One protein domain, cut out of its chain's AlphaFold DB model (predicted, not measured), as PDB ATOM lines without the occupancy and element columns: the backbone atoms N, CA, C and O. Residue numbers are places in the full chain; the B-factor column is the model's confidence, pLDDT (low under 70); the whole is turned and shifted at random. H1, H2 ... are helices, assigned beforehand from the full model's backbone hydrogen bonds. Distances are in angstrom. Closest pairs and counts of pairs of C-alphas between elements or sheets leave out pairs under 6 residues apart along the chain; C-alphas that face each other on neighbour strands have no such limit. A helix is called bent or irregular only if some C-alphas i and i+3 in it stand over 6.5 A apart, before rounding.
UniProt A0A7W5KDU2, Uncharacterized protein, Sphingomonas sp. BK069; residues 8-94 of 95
ATOM      1  N   ASP A   8     -60.372  29.491  18.839       39.59
ATOM      2  CA  ASP A   8     -59.604  30.732  18.621       39.59
ATOM      3  C   ASP A   8     -58.231  30.499  17.961       39.59
ATOM      4  O   ASP A   8     -57.639  31.414  17.395       39.59
ATOM      5  N   VAL A   9     -57.709  29.267  17.997       49.47
ATOM      6  CA  VAL A   9     -56.421  28.914  17.368       49.47
ATOM      7  C   VAL A   9     -56.581  28.640  15.866       49.47
ATOM      8  O   VAL A   9     -55.643  28.839  15.096       49.47
ATOM      9  N   ALA A  10     -57.769  28.207  15.431       50.81
ATOM     10  CA  ALA A  10     -58.028  27.862  14.034       50.81
ATOM     11  C   ALA A  10     -58.222  29.102  13.146       50.81
ATOM     12  O   ALA A  10     -57.747  29.109  12.012       50.81
ATOM     13  N   GLU A  11     -58.865  30.157  13.661       52.19
ATOM     14  CA  GLU A  11     -59.088  31.397  12.899       52.19
ATOM     15  C   GLU A  11     -57.784  32.175  12.672       52.19
ATOM     16  O   GLU A  11     -57.510  32.594  11.550       52.19
ATOM     17  N   GLY A  12     -56.924  32.278  13.692       60.47
ATOM     18  CA  GLY A  12     -55.621  32.936  13.551       60.47
ATOM     19  C   GLY A  12     -54.664  32.193  12.613       60.47
ATOM     20  O   GLY A  12     -53.900  32.820  11.890       60.47
ATOM     21  N   GLY A  13     -54.714  30.857  12.573       64.12
ATOM     22  CA  GLY A  13     -53.887  30.071  11.651       64.12
ATOM     23  C   GLY A  13     -54.293  30.221  10.181       64.12
ATOM     24  O   GLY A  13     -53.428  30.222   9.307       64.12
ATOM     25  N   ALA A  14     -55.593  30.372   9.907       73.12
ATOM     26  CA  ALA A  14     -56.105  30.571   8.553       73.12
ATOM     27  C   ALA A  14     -55.736  31.956   7.992       73.12
ATOM     28  O   ALA A  14     -55.298  32.045   6.848       73.12
ATOM     29  N   ASP A  15     -55.826  33.003   8.819       87.25
ATOM     30  CA  ASP A  15     -55.443  34.379   8.458       87.25
ATOM     31  C   ASP A  15     -53.940  34.490   8.132       87.25
ATOM     32  O   ASP A  15     -53.535  35.040   7.108       87.25
ATOM     33  N   LEU A  16     -53.083  33.856   8.944       91.31
ATOM     34  CA  LEU A  16     -51.635  33.842   8.698       91.31
ATOM     35  C   LEU A  16     -51.256  33.055   7.435       91.31
ATOM     36  O   LEU A  16     -50.304  33.427   6.745       91.31
ATOM     37  N   ALA A  17     -51.990  31.986   7.117       93.06
ATOM     38  CA  ALA A  17     -51.778  31.217   5.895       93.06
ATOM     39  C   ALA A  17     -52.178  32.011   4.641       93.06
ATOM     40  O   ALA A  17     -51.442  31.995   3.653       93.06
ATOM     41  N   GLU A  18     -53.296  32.739   4.684       95.19
ATOM     42  CA  GLU A  18     -53.717  33.626   3.593       95.19
ATOM     43  C   GLU A  18     -52.691  34.747   3.371       95.19
ATOM     44  O   GLU A  18     -52.204  34.935   2.252       95.19
ATOM     45  N   LEU A  19     -52.248  35.402   4.446       96.38
ATOM     46  CA  LEU A  19     -51.215  36.435   4.383       96.38
ATOM     47  C   LEU A  19     -49.881  35.911   3.820       96.38
ATOM     48  O   LEU A  19     -49.218  36.584   3.026       96.38
ATOM     49  N   ALA A  20     -49.483  34.689   4.183       96.88
ATOM     50  CA  ALA A  20     -48.286  34.055   3.634       96.88
ATOM     51  C   ALA A  20     -48.394  33.836   2.112       96.88
ATOM     52  O   ALA A  20     -47.430  34.090   1.382       96.88
ATOM     53  N   VAL A  21     -49.570  33.440   1.609       97.00
ATOM     54  CA  VAL A  21     -49.831  33.307   0.164       97.00
ATOM     55  C   VAL A  21     -49.720  34.658  -0.546       97.00
ATOM     56  O   VAL A  21     -49.131  34.743  -1.632       97.00
ATOM     57  N   GLU A  22     -50.226  35.734   0.060       97.31
ATOM     58  CA  GLU A  22     -50.081  37.086  -0.487       97.31
ATOM     59  C   GLU A  22     -48.611  37.503  -0.593       97.31
ATOM     60  O   GLU A  22     -48.182  38.015  -1.633       97.31
ATOM     61  N   TYR A  23     -47.812  37.238   0.442       97.31
ATOM     62  CA  TYR A  23     -46.379  37.533   0.443       97.31
ATOM     63  C   TYR A  23     -45.619  36.740  -0.614       97.31
ATOM     64  O   TYR A  23     -44.829  37.338  -1.349       97.31
ATOM     65  N   ARG A  24     -45.891  35.437  -0.771       96.38
ATOM     66  CA  ARG A  24     -45.309  34.625  -1.858       96.38
ATOM     67  C   ARG A  24     -45.680  35.187  -3.230       96.38
ATOM     68  O   ARG A  24     -44.818  35.362  -4.094       96.38
ATOM     69  N   THR A  25     -46.947  35.550  -3.413       97.31
ATOM     70  CA  THR A  25     -47.444  36.151  -4.659       97.31
ATOM     71  C   THR A  25     -46.754  37.480  -4.961       97.31
ATOM     72  O   THR A  25     -46.359  37.745  -6.101       97.31
ATOM     73  N   LEU A  26     -46.597  38.342  -3.956       97.38
ATOM     74  CA  LEU A  26     -45.919  39.624  -4.109       97.38
ATOM     75  C   LEU A  26     -44.421  39.439  -4.370       97.38
ATOM     76  O   LEU A  26     -43.879  40.131  -5.231       97.38
ATOM     77  N   ALA A  27     -43.770  38.486  -3.698       96.88
ATOM     78  CA  ALA A  27     -42.369  38.150  -3.919       96.88
ATOM     79  C   ALA A  27     -42.110  37.798  -5.386       96.88
ATOM     80  O   ALA A  27     -41.219  38.381  -6.003       96.88
ATOM     81  N   PHE A  28     -42.949  36.936  -5.970       95.56
ATOM     82  CA  PHE A  28     -42.861  36.573  -7.384       95.56
ATOM     83  C   PHE A  28     -42.956  37.802  -8.303       95.56
ATOM     84  O   PHE A  28     -42.150  37.960  -9.216       95.56
ATOM     85  N   LYS A  29     -43.887  38.725  -8.021       95.75
ATOM     86  CA  LYS A  29     -44.083  39.952  -8.819       95.75
ATOM     87  C   LYS A  29     -42.893  40.910  -8.775       95.75
ATOM     88  O   LYS A  29     -42.702  41.674  -9.719       95.75
ATOM     89  N   ILE A  30     -42.141  40.938  -7.674       96.31
ATOM     90  CA  ILE A  30     -41.062  41.916  -7.480       96.31
ATOM     91  C   ILE A  30     -39.664  41.332  -7.647       96.31
ATOM     92  O   ILE A  30     -38.713  42.111  -7.686       96.31
ATOM     93  N   MET A  31     -39.523  40.009  -7.760       94.31
ATOM     94  CA  MET A  31     -38.228  39.328  -7.831       94.31
ATOM     95  C   MET A  31     -37.343  39.908  -8.936       94.31
ATOM     96  O   MET A  31     -36.222  40.322  -8.666       94.31
ATOM     97  N   GLU A  32     -37.889  40.104 -10.140       91.50
ATOM     98  CA  GLU A  32     -37.156  40.697 -11.271       91.50
ATOM     99  C   GLU A  32     -36.639  42.122 -11.005       91.50
ATOM    100  O   GLU A  32     -35.665  42.559 -11.613       91.50
ATOM    101  N   ARG A  33     -37.282  42.863 -10.093       96.00
ATOM    102  CA  ARG A  33     -36.910  44.243  -9.741       96.00
ATOM    103  C   ARG A  33     -35.997  44.311  -8.524       96.00
ATOM    104  O   ARG A  33     -35.170  45.213  -8.427       96.00
ATOM    105  N   SER A  34     -36.181  43.411  -7.564       96.62
ATOM    106  CA  SER A  34     -35.378  43.339  -6.350       96.62
ATOM    107  C   SER A  34     -35.460  41.949  -5.730       96.62
ATOM    108  O   SER A  34     -36.377  41.637  -4.966       96.62
ATOM    109  N   ASN A  35     -34.428  41.146  -5.987       94.19
ATOM    110  CA  ASN A  35     -34.259  39.840  -5.350       94.19
ATOM    111  C   ASN A  35     -34.204  39.945  -3.820       94.19
ATOM    112  O   ASN A  35     -34.694  39.063  -3.123       94.19
ATOM    113  N   VAL A  36     -33.652  41.041  -3.286       93.00
ATOM    114  CA  VAL A  36     -33.573  41.257  -1.835       93.00
ATOM    115  C   VAL A  36     -34.965  41.456  -1.246       93.00
ATOM    116  O   VAL A  36     -35.307  40.801  -0.267       93.00
ATOM    117  N   ALA A  37     -35.793  42.322  -1.837       93.88
ATOM    118  CA  ALA A  37     -37.147  42.551  -1.334       93.88
ATOM    119  C   ALA A  37     -38.018  41.291  -1.457       93.88
ATOM    120  O   ALA A  37     -38.740  40.956  -0.521       93.88
ATOM    121  N   ALA A  38     -37.901  40.558  -2.570       95.31
ATOM    122  CA  ALA A  38     -38.587  39.282  -2.743       95.31
ATOM    123  C   ALA A  38     -38.182  38.261  -1.666       95.31
ATOM    124  O   ALA A  38     -39.053  37.631  -1.072       95.31
ATOM    125  N   ALA A  39     -36.888  38.152  -1.346       92.88
ATOM    126  CA  ALA A  39     -36.403  37.240  -0.310       92.88
ATOM    127  C   ALA A  39     -36.981  37.552   1.081       92.88
ATOM    128  O   ALA A  39     -37.327  36.630   1.813       92.88
ATOM    129  N   HIS A  40     -37.150  38.831   1.436       93.31
ATOM    130  CA  HIS A  40     -37.774  39.206   2.712       93.31
ATOM    131  C   HIS A  40     -39.243  38.777   2.780       93.31
ATOM    132  O   HIS A  40     -39.697  38.338   3.832       93.31
ATOM    133  N   LEU A  41     -39.977  38.876   1.669       95.44
ATOM    134  CA  LEU A  41     -41.373  38.439   1.598       95.44
ATOM    135  C   LEU A  41     -41.504  36.916   1.677       95.44
ATOM    136  O   LEU A  41     -42.367  36.420   2.394       95.44
ATOM    137  N   VAL A  42     -40.631  36.171   0.991       95.12
ATOM    138  CA  VAL A  42     -40.600  34.701   1.087       95.12
ATOM    139  C   VAL A  42     -40.255  34.260   2.506       95.12
ATOM    140  O   VAL A  42     -40.929  33.394   3.052       95.12
ATOM    141  N   LEU A  43     -39.258  34.889   3.131       94.44
ATOM    142  CA  LEU A  43     -38.899  34.594   4.514       94.44
ATOM    143  C   LEU A  43     -40.046  34.929   5.477       94.44
ATOM    144  O   LEU A  43     -40.340  34.142   6.366       94.44
ATOM    145  N   ALA A  44     -40.734  36.055   5.273       94.38
ATOM    146  CA  ALA A  44     -41.922  36.388   6.051       94.38
ATOM    147  C   ALA A  44     -43.020  35.324   5.888       94.38
ATOM    148  O   ALA A  44     -43.577  34.879   6.887       94.38
ATOM    149  N   ALA A  45     -43.295  34.862   4.665       95.62
ATOM    150  CA  ALA A  45     -44.259  33.792   4.417       95.62
ATOM    151  C   ALA A  45     -43.865  32.476   5.110       95.62
ATOM    152  O   ALA A  45     -44.707  31.849   5.751       95.62
ATOM    153  N   ALA A  46     -42.587  32.095   5.039       95.00
ATOM    154  CA  ALA A  46     -42.048  30.903   5.693       95.00
ATOM    155  C   ALA A  46     -42.152  30.974   7.227       95.00
ATOM    156  O   ALA A  46     -42.460  29.972   7.866       95.00
ATOM    157  N   THR A  47     -41.960  32.155   7.824       93.81
ATOM    158  CA  THR A  47     -42.142  32.367   9.271       93.81
ATOM    159  C   THR A  47     -43.606  32.241   9.704       93.81
ATOM    160  O   THR A  47     -43.878  31.797  10.816       93.81
ATOM    161  N   LEU A  48     -44.557  32.640   8.852       94.06
ATOM    162  CA  LEU A  48     -45.988  32.637   9.180       94.06
ATOM    163  C   LEU A  48     -46.646  31.274   8.938       94.06
ATOM    164  O   LEU A  48     -47.404  30.793   9.778       94.06
ATOM    165  N   ALA A  49     -46.368  30.659   7.789       95.50
ATOM    166  CA  ALA A  49     -46.981  29.407   7.363       95.50
ATOM    167  C   ALA A  49     -46.027  28.641   6.428       95.50
ATOM    168  O   ALA A  49     -46.196  28.700   5.206       95.50
ATOM    169  N   PRO A  50     -45.011  27.942   6.969       94.56
ATOM    170  CA  PRO A  50     -44.063  27.186   6.156       94.56
ATOM    171  C   PRO A  50     -44.765  26.012   5.463       94.56
ATOM    172  O   PRO A  50     -45.496  25.254   6.105       94.56
ATOM    173  N   GLU A  51     -44.526  25.846   4.163       93.62
ATOM    174  CA  GLU A  51     -45.129  24.780   3.346       93.62
ATOM    175  C   GLU A  51     -44.325  23.470   3.398       93.62
ATOM    176  O   GLU A  51     -44.864  22.392   3.142       93.62
ATOM    177  N   CYS A  52     -43.044  23.542   3.773       93.75
ATOM    178  CA  CYS A  52     -42.175  22.383   3.965       93.75
ATOM    179  C   CYS A  52     -41.206  22.571   5.144       93.75
ATOM    180  O   CYS A  52     -41.081  23.654   5.719       93.75
ATOM    181  N   GLU A  53     -40.510  21.494   5.513       95.38
ATOM    182  CA  GLU A  53     -39.523  21.503   6.599       95.38
ATOM    183  C   GLU A  53     -38.352  22.448   6.304       95.38
ATOM    184  O   GLU A  53     -37.942  23.207   7.177       95.38
ATOM    185  N   GLN A  54     -37.889  22.505   5.054       95.00
ATOM    186  CA  GLN A  54     -36.783  23.376   4.653       95.00
ATOM    187  C   GLN A  54     -37.136  24.865   4.788       95.00
ATOM    188  O   GLN A  54     -36.286  25.663   5.176       95.00
ATOM    189  N   GLU A  55     -38.384  25.259   4.505       94.44
ATOM    190  CA  GLU A  55     -38.840  26.637   4.749       94.44
ATOM    191  C   GLU A  55     -38.783  26.982   6.240       94.44
ATOM    192  O   GLU A  55     -38.361  28.079   6.603       94.44
ATOM    193  N   ARG A  56     -39.162  26.032   7.101       94.00
ATOM    194  CA  ARG A  56     -39.123  26.209   8.553       94.00
ATOM    195  C   ARG A  56     -37.694  26.343   9.069       94.00
ATOM    196  O   ARG A  56     -37.416  27.277   9.807       94.00
ATOM    197  N   GLU A  57     -36.785  25.480   8.626       95.62
ATOM    198  CA  GLU A  57     -35.366  25.556   8.998       95.62
ATOM    199  C   GLU A  57     -34.740  26.901   8.605       95.62
ATOM    200  O   GLU A  57     -33.998  27.504   9.380       95.62
ATOM    201  N   VAL A  58     -35.063  27.400   7.409       92.12
ATOM    202  CA  VAL A  58     -34.607  28.715   6.943       92.12
ATOM    203  C   VAL A  58     -35.205  29.836   7.797       92.12
ATOM    204  O   VAL A  58     -34.475  30.746   8.197       92.12
ATOM    205  N   ALA A  59     -36.505  29.781   8.096       94.19
ATOM    206  CA  ALA A  59     -37.168  30.760   8.955       94.19
ATOM    207  C   ALA A  59     -36.545  30.802  10.358       94.19
ATOM    208  O   ALA A  59     -36.228  31.885  10.853       94.19
ATOM    209  N   ASP A  60     -36.283  29.637  10.951       93.75
ATOM    210  CA  ASP A  60     -35.654  29.509  12.265       93.75
ATOM    211  C   ASP A  60     -34.213  30.039  12.247       93.75
ATOM    212  O   ASP A  60     -33.820  30.810  13.125       93.75
ATOM    213  N   TYR A  61     -33.435  29.707  11.211       94.50
ATOM    214  CA  TYR A  61     -32.049  30.159  11.071       94.50
ATOM    215  C   TYR A  61     -31.929  31.688  10.967       94.50
ATOM    216  O   TYR A  61     -31.028  32.290  11.555       94.50
ATOM    217  N   PHE A  62     -32.825  32.339  10.219       91.62
ATOM    218  CA  PHE A  62     -32.771  33.790  10.005       91.62
ATOM    219  C   PHE A  62     -33.609  34.607  10.994       91.62
ATOM    220  O   PHE A  62     -33.441  35.830  11.050       91.62
ATOM    221  N   GLY A  63     -34.486  33.972  11.775       86.06
ATOM    222  CA  GLY A  63     -35.476  34.647  12.615       86.06
ATOM    223  C   GLY A  63     -34.868  35.681  13.564       86.06
ATOM    224  O   GLY A  63     -35.291  36.840  13.573       86.06
ATOM    225  N   GLU A  64     -33.820  35.308  14.304       88.31
ATOM    226  CA  GLU A  64     -33.154  36.215  15.250       88.31
ATOM    227  C   GLU A  64     -32.478  37.404  14.550       88.31
ATOM    228  O   GLU A  64     -32.585  38.548  15.003       88.31
ATOM    229  N   LEU A  65     -31.818  37.156  13.415       91.31
ATOM    230  CA  LEU A  65     -31.131  38.194  12.647       91.31
ATOM    231  C   LEU A  65     -32.123  39.230  12.104       91.31
ATOM    232  O   LEU A  65     -31.895  40.438  12.211       91.31
ATOM    233  N   VAL A  66     -33.239  38.762  11.544       88.50
ATOM    234  CA  VAL A  66     -34.285  39.633  10.998       88.50
ATOM    235  C   VAL A  66     -34.997  40.397  12.110       88.50
ATOM    236  O   VAL A  66     -35.248  41.593  11.954       88.50
ATOM    237  N   ALA A  67     -35.255  39.764  13.257       88.12
ATOM    238  CA  ALA A  67     -35.824  40.440  14.420       88.12
ATOM    239  C   ALA A  67     -34.913  41.575  14.921       88.12
ATOM    240  O   ALA A  67     -35.381  42.693  15.165       88.12
ATOM    241  N   ALA A  68     -33.601  41.332  15.011       93.44
ATOM    242  CA  ALA A  68     -32.628  42.352  15.396       93.44
ATOM    243  C   ALA A  68     -32.575  43.511  14.386       93.44
ATOM    244  O   ALA A  68     -32.579  44.683  14.777       93.44
ATOM    245  N   PHE A  69     -32.577  43.201  13.088       92.50
ATOM    246  CA  PHE A  69     -32.632  44.202  12.023       92.50
ATOM    247  C   PHE A  69     -33.902  45.066  12.108       92.50
ATOM    248  O   PHE A  69     -33.822  46.298  12.085       92.50
ATOM    249  N   ALA A  70     -35.068  44.439  12.286       90.44
ATOM    250  CA  ALA A  70     -36.343  45.133  12.432       90.44
ATOM    251  C   ALA A  70     -36.351  46.065  13.656       90.44
ATOM    252  O   ALA A  70     -36.797  47.212  13.561       90.44
ATOM    253  N   ALA A  71     -35.790  45.622  14.786       94.00
ATOM    254  CA  ALA A  71     -35.672  46.442  15.990       94.00
ATOM    255  C   ALA A  71     -34.808  47.697  15.758       94.00
ATOM    256  O   ALA A  71     -35.172  48.802  16.179       94.00
ATOM    257  N   GLN A  72     -33.689  47.558  15.043       96.62
ATOM    258  CA  GLN A  72     -32.827  48.691  14.697       96.62
ATOM    259  C   GLN A  72     -33.534  49.688  13.770       96.62
ATOM    260  O   GLN A  72     -33.494  50.898  14.024       96.62
ATOM    261  N   LEU A  73     -34.226  49.204  12.734       94.81
ATOM    262  CA  LEU A  73     -35.009  50.058  11.837       94.81
ATOM    263  C   LEU A  73     -36.123  50.799  12.578       94.81
ATOM    264  O   LEU A  73     -36.275  52.012  12.409       94.81
ATOM    265  N   ALA A  74     -36.860  50.111  13.452       94.56
ATOM    266  CA  ALA A  74     -37.904  50.725  14.265       94.56
ATOM    267  C   ALA A  74     -37.346  51.863  15.137       94.56
ATOM    268  O   ALA A  74     -37.927  52.952  15.195       94.56
ATOM    269  N   ALA A  75     -36.178  51.660  15.755       96.75
ATOM    270  CA  ALA A  75     -35.506  52.696  16.535       96.75
ATOM    271  C   ALA A  75     -35.118  53.913  15.677       96.75
ATOM    272  O   ALA A  75     -35.322  55.059  16.090       96.75
ATOM    273  N   ILE A  76     -34.598  53.691  14.466       97.12
ATOM    274  CA  ILE A  76     -34.262  54.765  13.519       97.12
ATOM    275  C   ILE A  76     -35.515  55.553  13.125       97.12
ATOM    276  O   ILE A  76     -35.524  56.784  13.230       97.12
ATOM    277  N   HIS A  77     -36.585  54.871  12.718       95.12
ATOM    278  CA  HIS A  77     -37.828  55.519  12.302       95.12
ATOM    279  C   HIS A  77     -38.480  56.311  13.434       95.12
ATOM    280  O   HIS A  77     -38.916  57.444  13.216       95.12
ATOM    281  N   ARG A  78     -38.469  55.774  14.659       94.69
ATOM    282  CA  ARG A  78     -38.958  56.487  15.843       94.69
ATOM    283  C   ARG A  78     -38.181  57.780  16.079       94.69
ATOM    284  O   ARG A  78     -38.796  58.827  16.273       94.69
ATOM    285  N   ARG A  79     -36.844  57.735  16.015       95.62
ATOM    286  CA  ARG A  79     -36.000  58.938  16.151       95.62
ATOM    287  C   ARG A  79     -36.322  59.976  15.083       95.62
ATOM    288  O   ARG A  79     -36.464  61.149  15.416       95.62
ATOM    289  N   ARG A  80     -36.485  59.548  13.830       95.00
ATOM    290  CA  ARG A  80     -36.820  60.445  12.719       95.00
ATOM    291  C   ARG A  80     -38.184  61.108  12.918       95.00
ATOM    292  O   ARG A  80     -38.289  62.319  12.765       95.00
ATOM    293  N   ARG A  81     -39.205  60.359  13.344       94.56
ATOM    294  CA  ARG A  81     -40.531  60.922  13.657       94.56
ATOM    295  C   ARG A  81     -40.455  61.987  14.760       94.56
ATOM    296  O   ARG A  81     -41.034  63.053  14.610       94.56
ATOM    297  N   LEU A  82     -39.689  61.740  15.823       94.88
ATOM    298  CA  LEU A  82     -39.484  62.714  16.906       94.88
ATOM    299  C   LEU A  82     -38.682  63.954  16.478       94.88
ATOM    300  O   LEU A  82     -38.789  65.003  17.106       94.88
ATOM    301  N   GLN A  83     -37.824  63.844  15.464       94.12
ATOM    302  CA  GLN A  83     -37.149  65.006  14.881       94.12
ATOM    303  C   GLN A  83     -38.125  65.854  14.062       94.12
ATOM    304  O   GLN A  83     -38.113  67.068  14.219       94.12
ATOM    305  N   HIS A  84     -38.983  65.222  13.256       92.25
ATOM    306  CA  HIS A  84     -40.005  65.929  12.480       92.25
ATOM    307  C   HIS A  84     -40.984  66.694  13.376       92.25
ATOM    308  O   HIS A  84     -41.157  67.889  13.175       92.25
ATOM    309  N   LEU A  85     -41.517  66.058  14.423       92.94
ATOM    310  CA  LEU A  85     -42.437  66.720  15.358       92.94
ATOM    311  C   LEU A  85     -41.804  67.951  16.024       92.94
ATOM    312  O   LEU A  85     -42.413  69.010  16.077       92.94
ATOM    313  N   ARG A  86     -40.541  67.847  16.456       91.69
ATOM    314  CA  ARG A  86     -39.820  68.994  17.033       91.69
ATOM    315  C   ARG A  86     -39.583  70.119  16.026       91.69
ATOM    316  O   ARG A  86     -39.549  71.277  16.423       91.69
ATOM    317  N   GLN A  87     -39.377  69.796  14.748       87.81
ATOM    318  CA  GLN A  87     -39.255  70.809  13.695       87.81
ATOM    319  C   GLN A  87     -40.589  71.518  13.451       87.81
ATOM    320  O   GLN A  87     -40.601  72.733  13.293       87.81
ATOM    321  N   GLU A  88     -41.699  70.782  13.454       88.38
ATOM    322  CA  GLU A  88     -43.048  71.342  13.309       88.38
ATOM    323  C   GLU A  88     -43.394  72.268  14.487       88.38
ATOM    324  O   GLU A  88     -43.769  73.415  14.265       88.38
ATOM    325  N   GLU A  89     -43.140  71.841  15.729       85.88
ATOM    326  CA  GLU A  89     -43.332  72.667  16.934       85.88
ATOM    327  C   GLU A  89     -42.490  73.957  16.909       85.88
ATOM    328  O   GLU A  89     -42.952  75.018  17.329       85.88
ATOM    329  N   GLN A  90     -41.255  73.889  16.401       79.75
ATOM    330  CA  GLN A  90     -40.387  75.063  16.249       79.75
ATOM    331  C   GLN A  90     -40.887  76.040  15.180       79.75
ATOM    332  O   GLN A  90     -40.708  77.246  15.333       79.75
ATOM    333  N   LEU A  91     -41.490  75.535  14.103       77.94
ATOM    334  CA  LEU A  91     -42.051  76.357  13.031       77.94
ATOM    335  C   LEU A  91     -43.370  77.018  13.450       77.94
ATOM    336  O   LEU A  91     -43.600  78.173  13.090       77.94
ATOM    337  N   ASP A  92     -44.199  76.321  14.226       73.50
ATOM    338  CA  ASP A  92     -45.458  76.860  14.750       73.50
ATOM    339  C   ASP A  92     -45.233  77.860  15.892       73.50
ATOM    340  O   ASP A  92     -45.924  78.871  15.956       73.50
ATOM    341  N   GLY A  93     -44.228  77.649  16.750       68.38
ATOM    342  CA  GLY A  93     -43.852  78.609  17.799       68.38
ATOM    343  C   GLY A  93     -43.132  79.870  17.297       68.38
ATOM    344  O   GLY A  93     -42.899  80.787  18.081       68.38
ATOM    345  N   ALA A  94     -42.749  79.915  16.016       63.56
ATOM    346  CA  ALA A  94     -42.096  81.059  15.374       63.56
ATOM    347  C   ALA A  94     -43.063  81.948  14.559       63.56
ATOM    348  O   ALA A  94     -42.611  82.903  13.922       63.56
TER     349      ALA A  94
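What this domain is: This is residues 8 to 94 of the 95 residues of an uncharacterized protein of Sphingomonas sp. BK069 (UniProt A0A7W5KDU2). A hairpin of two helices, H1 and H2, has a long bent helix, H3, whose short first arm, H3a, packs crosswise on residues 43 to 47 of H2. The second arm, H3b, leads away from this body, and residues 67 to 94 stick out as one long arm. The printed part has 87 residues with three named helices, H1, H2 and H3 in chain order, and no named strand; its class is all helix. The whole is only just extended, close to loose, with a radius of gyration of the C-alphas of 18.2 A, and it is elongated, spanning 59 by 38 by 24 A.

Where its parts are: H1 takes residues 8 to 31, from C-alpha 8 at (-59.604, 30.732, 18.621), and is 35.1 A long. H2 takes residues 35 to 48, 20.0 A. H3, residues 53 to 92, was assigned as one helix by its hydrogen bonds but is bent: C-alphas 61 and 64 are 7.4 A apart. Its arms are H3a, residues 53 to 61, and H3b, residues 64 to 92, which is 42.5 A long and ends with C-alpha 92 at (-45.458, 76.860, 14.750).

How they stand to each other: H1 and H2 form a helical hairpin and touch, their closest C-alphas, of Ala 20 and Ala 45, being 4.1 A apart. They run opposite ways at a shallow tilt of 13 degrees. H2 touches H3a with residues 43 to 47 alone; the closest C-alphas, of Thr 47 and Ala 59, are 5.2 A apart. Their lines are about perpendicular, at 75 degrees. H3a and H3b stand at a steep tilt of 54 degrees. H3b is apart from H1 and H2, and H3a is apart from H1. Every O i to N i+4 pair is within hydrogen-bond range in H2, H3a and H3b, and 19 of 20 are in H1.

The domain as a whole: The C-alphas farthest apart, of Glu 53 and Ala 94, are 60.3 A apart. The printed part has no cut, and both links are tight. Residues 8 to 13 and 93 to 94 have pLDDT under 70; the mean of the printed part is 89.6.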